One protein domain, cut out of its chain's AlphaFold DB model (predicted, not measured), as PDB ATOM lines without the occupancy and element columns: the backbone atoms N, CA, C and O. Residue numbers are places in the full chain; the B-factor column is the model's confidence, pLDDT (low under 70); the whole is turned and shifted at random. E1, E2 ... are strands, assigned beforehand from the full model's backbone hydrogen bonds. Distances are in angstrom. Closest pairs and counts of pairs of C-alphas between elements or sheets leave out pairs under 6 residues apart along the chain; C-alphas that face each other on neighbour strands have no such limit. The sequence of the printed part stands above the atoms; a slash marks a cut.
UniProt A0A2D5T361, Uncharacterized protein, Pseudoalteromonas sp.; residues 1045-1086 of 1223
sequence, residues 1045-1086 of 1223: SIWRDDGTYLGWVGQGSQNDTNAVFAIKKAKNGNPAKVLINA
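What this domain is: This is residues 1045 to 1086 of the 1223 residues of an uncharacterized protein of Pseudoalteromonas sp. (UniProt A0A2D5T361). This is a single small, gently curved sheet of four antiparallel strands, E1 to E4, laid side by side in chain order, with the three links bent toward the same face of the sheet. The link between E2 and E3 loops over that face at one end of the strands, and the link between E3 and E4 reaches beyond their other end, to Gly 1077. The printed part has 42 residues with no named helix and four named strands, E1 E2 E3 E4 along the chain; its class is all strand, though under half of the residues, 19 of 42, are in named elements. The whole is compact, with a radius of gyration of the C-alphas of 9.7 A and spans of 28 by 20 by 13 A.

Where its parts are: E1, residues 1045 to 1047, begins at C-alpha (-20.562, -9.451, 12.625) and is 6.6 A long. E2, residues 1053 to 1058, is 12.3 A long. E3, residues 1067 to 1072, is 11.1 A long. E4, residues 1081 to 1084, is 9.7 A long and ends at C-alpha (-19.779, 0.678, 21.941).

How they stand to each other: The sheet is a meander, each strand the antiparallel neighbour of the one before. Hairpin E1 and E2 has directions 176 degrees apart, with N 1046 and O 1056 within hydrogen-bond range at 2.8 A. In hairpin E2 and E3, at 179 degrees, N 1057 and O 1069 are 2.7 A apart. In hairpin E3 and E4, at 168 degrees, N 1083 and O 1070 are 2.8 A apart. The edge strands E1 and E4 are apart.

The domain as a whole: The C-alphas farthest apart, of Gly 1060 and Gly 1077, are 29.0 A apart. The printed part has no cut and no long link. Mean pLDDT of the printed part is 74.9; residues 1075 to 1080 and 1082 to 1086 are under 70.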
ATOM      1  N   SER A1045     -21.010 -10.722  13.160       80.31
ATOM      2  CA  SER A1045     -20.562  -9.451  12.625       80.31
ATOM      3  C   SER A1045     -21.198  -9.233  11.256       80.31
ATOM      4  O   SER A1045     -21.130 -10.107  10.396       80.31
ATOM      5  N   ILE A1046     -21.818  -8.075  11.064       81.06
ATOM      6  CA  ILE A1046     -22.491  -7.650   9.837       81.06
ATOM      7  C   ILE A1046     -21.945  -6.272   9.475       81.06
ATOM      8  O   ILE A1046     -22.198  -5.310  10.188       81.06
ATOM      9  N   TRP A1047     -21.228  -6.158   8.365       81.69
ATOM     10  CA  TRP A1047     -20.710  -4.892   7.845       81.69
ATOM     11  C   TRP A1047     -21.271  -4.661   6.453       81.69
ATOM     12  O   TRP A1047     -20.722  -5.157   5.476       81.69
ATOM     13  N   ARG A1048     -22.413  -3.976   6.392       79.56
ATOM     14  CA  ARG A1048     -23.102  -3.538   5.174       79.56
ATOM     15  C   ARG A1048     -24.008  -2.367   5.522       79.56
ATOM     16  O   ARG A1048     -24.459  -2.278   6.660       79.56
ATOM     17  N   ASP A1049     -24.310  -1.526   4.542       79.69
ATOM     18  CA  ASP A1049     -25.359  -0.517   4.672       79.69
ATOM     19  C   ASP A1049     -26.733  -1.178   4.508       79.69
ATOM     20  O   ASP A1049     -27.149  -1.504   3.398       79.69
ATOM     21  N   ASP A1050     -27.431  -1.408   5.619       73.69
ATOM     22  CA  ASP A1050     -28.794  -1.960   5.621       73.69
ATOM     23  C   ASP A1050     -29.886  -0.880   5.748       73.69
ATOM     24  O   ASP A1050     -31.056  -1.175   5.999       73.69
ATOM     25  N   GLY A1051     -29.510   0.396   5.593       79.06
ATOM     26  CA  GLY A1051     -30.387   1.550   5.785       79.06
ATOM     27  C   GLY A1051     -30.503   2.035   7.236       79.06
ATOM     28  O   GLY A1051     -30.992   3.149   7.451       79.06
ATOM     29  N   THR A1052     -30.029   1.260   8.218       79.81
ATOM     30  CA  THR A1052     -29.984   1.634   9.644       79.81
ATOM     31  C   THR A1052     -28.564   1.554  10.213       79.81
ATOM     32  O   THR A1052     -28.106   2.495  10.867       79.81
ATOM     33  N   TYR A1053     -27.844   0.471   9.938       82.38
ATOM     34  CA  TYR A1053     -26.463   0.223  10.334       82.38
ATOM     35  C   TYR A1053     -25.553   0.193   9.102       82.38
ATOM     36  O   TYR A1053     -25.956  -0.240   8.029       82.38
ATOM     37  N   LEU A1054     -24.326   0.679   9.276       80.38
ATOM     38  CA  LEU A1054     -23.184   0.496   8.373       80.38
ATOM     39  C   LEU A1054     -22.281  -0.654   8.859       80.38
ATOM     40  O   LEU A1054     -21.557  -1.267   8.078       80.38
ATOM     41  N   GLY A1055     -22.338  -0.958  10.159       83.38
ATOM     42  CA  GLY A1055     -21.679  -2.091  10.799       83.38
ATOM     43  C   GLY A1055     -22.395  -2.467  12.093       83.38
ATOM     44  O   GLY A1055     -22.877  -1.589  12.803       83.38
ATOM     45  N   TRP A1056     -22.498  -3.749  12.415       86.62
ATOM     46  CA  TRP A1056     -23.157  -4.259  13.616       86.62
ATOM     47  C   TRP A1056     -22.504  -5.569  14.058       86.62
ATOM     48  O   TRP A1056     -22.304  -6.475  13.253       86.62
ATOM     49  N   VAL A1057     -22.196  -5.686  15.343       83.81
ATOM     50  CA  VAL A1057     -21.643  -6.879  15.985       83.81
ATOM     51  C   VAL A1057     -22.470  -7.171  17.229       83.81
ATOM     52  O   VAL A1057     -22.590  -6.310  18.103       83.81
ATOM     53  N   GLY A1058     -23.037  -8.371  17.333       81.56
ATOM     54  CA  GLY A1058     -23.948  -8.716  18.426       81.56
ATOM     55  C   GLY A1058     -24.527 -10.130  18.347       81.56
ATOM     56  O   GLY A1058     -24.161 -10.914  17.470       81.56
ATOM     57  N   GLN A1059     -25.442 -10.464  19.261       80.06
ATOM     58  CA  GLN A1059     -26.113 -11.776  19.345       80.06
ATOM     59  C   GLN A1059     -27.631 -11.636  19.184       80.06
ATOM     60  O   GLN A1059     -28.213 -10.680  19.671       80.06
ATOM     61  N   GLY A1060     -28.310 -12.581  18.522       77.56
ATOM     62  CA  GLY A1060     -29.773 -12.508  18.334       77.56
ATOM     63  C   GLY A1060     -30.218 -11.413  17.349       77.56
ATOM     64  O   GLY A1060     -29.444 -10.996  16.496       77.56
ATOM     65  N   SER A1061     -31.467 -10.948  17.388       81.50
ATOM     66  CA  SER A1061     -31.993 -10.008  16.375       81.50
ATOM     67  C   SER A1061     -31.163  -8.723  16.252       81.50
ATOM     68  O   SER A1061     -30.710  -8.185  17.260       81.50
ATOM     69  N   GLN A1062     -30.964  -8.228  15.024       83.00
ATOM     70  CA  GLN A1062     -30.158  -7.032  14.745       83.00
ATOM     71  C   GLN A1062     -30.875  -5.762  15.231       83.00
ATOM     72  O   GLN A1062     -31.705  -5.187  14.530       83.00
ATOM     73  N   ASN A1063     -30.573  -5.340  16.455       82.88
ATOM     74  CA  ASN A1063     -31.084  -4.123  17.079       82.88
ATOM     75  C   ASN A1063     -30.027  -3.535  18.033       82.88
ATOM     76  O   ASN A1063     -28.971  -4.139  18.238       82.88
ATOM     77  N   ASP A1064     -30.305  -2.362  18.602       78.81
ATOM     78  CA  ASP A1064     -29.374  -1.667  19.502       78.81
ATOM     79  C   ASP A1064     -29.089  -2.433  20.785       78.81
ATOM     80  O   ASP A1064     -27.955  -2.463  21.248       78.81
ATOM     81  N   THR A1065     -30.118  -3.053  21.357       79.69
ATOM     82  CA  THR A1065     -30.036  -3.772  22.633       79.69
ATOM     83  C   THR A1065     -29.089  -4.962  22.545       79.69
ATOM     84  O   THR A1065     -28.339  -5.239  23.474       79.69
ATOM     85  N   ASN A1066     -29.105  -5.633  21.402       76.44
ATOM     86  CA  ASN A1066     -28.329  -6.829  21.127       76.44
ATOM     87  C   ASN A1066     -26.941  -6.532  20.534       76.44
ATOM     88  O   ASN A1066     -26.169  -7.464  20.288       76.44
ATOM     89  N   ALA A1067     -26.630  -5.257  20.274       77.81
ATOM     90  CA  ALA A1067     -25.341  -4.822  19.758       77.81
ATOM     91  C   ALA A1067     -24.298  -4.744  20.885       77.81
ATOM     92  O   ALA A1067     -24.501  -4.083  21.904       77.81
ATOM     93  N   VAL A1068     -23.133  -5.346  20.661       75.50
ATOM     94  CA  VAL A1068     -21.907  -5.047  21.421       75.50
ATOM     95  C   VAL A1068     -21.175  -3.868  20.786       75.50
ATOM     96  O   VAL A1068     -20.640  -3.010  21.487       75.50
ATOM     97  N   PHE A1069     -21.196  -3.801  19.456       79.81
ATOM     98  CA  PHE A1069     -20.651  -2.700  18.676       79.81
ATOM     99  C   PHE A1069     -21.545  -2.439  17.465       79.81
ATOM    100  O   PHE A1069     -21.927  -3.381  16.776       79.81
ATOM    101  N   ALA A1070     -21.873  -1.185  17.171       80.81
ATOM    102  CA  ALA A1070     -22.591  -0.849  15.946       80.81
ATOM    103  C   ALA A1070     -22.238   0.547  15.430       80.81
ATOM    104  O   ALA A1070     -22.160   1.505  16.194       80.81
ATOM    105  N   ILE A1071     -22.094   0.681  14.117       83.19
ATOM    106  CA  ILE A1071     -22.014   1.954  13.406       83.19
ATOM    107  C   ILE A1071     -23.359   2.173  12.737       83.19
ATOM    108  O   ILE A1071     -23.755   1.403  11.866       83.19
ATOM    109  N   LYS A1072     -24.064   3.225  13.133       83.19
ATOM    110  CA  LYS A1072     -25.341   3.600  12.530       83.19
ATOM    111  C   LYS A1072     -25.169   4.580  11.391       83.19
ATOM    112  O   LYS A1072     -24.377   5.519  11.485       83.19
ATOM    113  N   LYS A1073     -25.982   4.401  10.354       78.75
ATOM    114  CA  LYS A1073     -26.077   5.342   9.244       78.75
ATOM    115  C   LYS A1073     -26.757   6.633   9.703       78.75
ATOM    116  O   LYS A1073     -27.725   6.603  10.463       78.75
ATOM    117  N   ALA A1074     -26.257   7.771   9.227       76.06
ATOM    118  CA  ALA A1074     -26.904   9.061   9.436       76.06
ATOM    119  C   ALA A1074     -28.259   9.098   8.708       76.06
ATOM    120  O   ALA A1074     -28.356   8.699   7.547       76.06
ATOM    121  N   LYS A1075     -29.306   9.593   9.372       66.62
ATOM    122  CA  LYS A1075     -30.644   9.732   8.778       66.62
ATOM    123  C   LYS A1075     -31.226  11.081   9.191       66.62
ATOM    124  O   LYS A1075     -31.225  11.388  10.378       66.62
ATOM    125  N   ASN A1076     -31.654  11.872   8.200       52.59
ATOM    126  CA  ASN A1076     -32.307  13.187   8.300       52.59
ATOM    127  C   ASN A1076     -32.101  13.924   9.636       52.59
ATOM    128  O   ASN A1076     -32.937  13.848  10.532       52.59
ATOM    129  N   GLY A1077     -30.988  14.652   9.744       55.56
ATOM    130  CA  GLY A1077     -30.700  15.537  10.877       55.56
ATOM    131  C   GLY A1077     -29.966  14.897  12.060       55.56
ATOM    132  O   GLY A1077     -29.479  15.638  12.905       55.56
ATOM    133  N   ASN A1078     -29.807  13.567  12.105       55.91
ATOM    134  CA  ASN A1078     -28.992  12.895  13.124       55.91
ATOM    135  C   ASN A1078     -27.654  12.390  12.544       55.91
ATOM    136  O   ASN A1078     -27.669  11.658  11.547       55.91
ATOM    137  N   PRO A1079     -26.501  12.746  13.151       58.59
ATOM    138  CA  PRO A1079     -25.186  12.309  12.687       58.59
ATOM    139  C   PRO A1079     -24.988  10.798  12.877       58.59
ATOM    140  O   PRO A1079     -25.618  10.176  13.736       58.59
ATOM    141  N   ALA A1080     -24.101  10.203  12.072       63.00
ATOM    142  CA  ALA A1080     -23.709   8.803  12.222       63.00
ATOM    143  C   ALA A1080     -23.190   8.558  13.649       63.00
ATOM    144  O   ALA A1080     -22.364   9.320  14.152       63.00
ATOM    145  N   LYS A1081     -23.696   7.515  14.314       70.00
ATOM    146  CA  LYS A1081     -23.391   7.222  15.722       70.00
ATOM    147  C   LYS A1081     -22.679   5.881  15.831       70.00
ATOM    148  O   LYS A1081     -23.168   4.887  15.297       70.00
ATOM    149  N   VAL A1082     -21.562   5.853  16.555       69.25
ATOM    150  CA  VAL A1082     -20.905   4.613  16.981       69.25
ATOM    151  C   VAL A1082     -21.451   4.246  18.363       69.25
ATOM    152  O   VAL A1082     -21.350   5.036  19.300       69.25
ATOM    153  N   LEU A1083     -22.072   3.077  18.484       66.06
ATOM    154  CA  LEU A1083     -22.394   2.448  19.761       66.06
ATOM    155  C   LEU A1083     -21.276   1.463  20.119       66.06
ATOM    156  O   LEU A1083     -20.998   0.545  19.351       66.06
ATOM    157  N   ILE A1084     -20.684   1.638  21.299       62.88
ATOM    158  CA  ILE A1084     -19.779   0.678  21.941       62.88
ATOM    159  C   ILE A1084     -20.416   0.343  23.287       62.88
ATOM    160  O   ILE A1084     -20.595   1.235  24.111       62.88
ATOM    161  N   ASN A1085     -20.792  -0.915  23.502       60.78
ATOM    162  CA  ASN A1085     -21.490  -1.346  24.719       60.78
ATOM    163  C   ASN A1085     -20.520  -1.812  25.832       60.78
ATOM    164  O   ASN A1085     -20.942  -2.403  26.822       60.78
ATOM    165  N   ALA A1086     -19.214  -1.543  25.684       54.94
ATOM    166  CA  ALA A1086     -18.252  -1.610  26.783       54.94
ATOM    167  C   ALA A1086     -18.405  -0.342  27.640       54.94
ATOM    168  O   ALA A1086     -18.155   0.771  27.176       54.94
TER     169      ALA A1086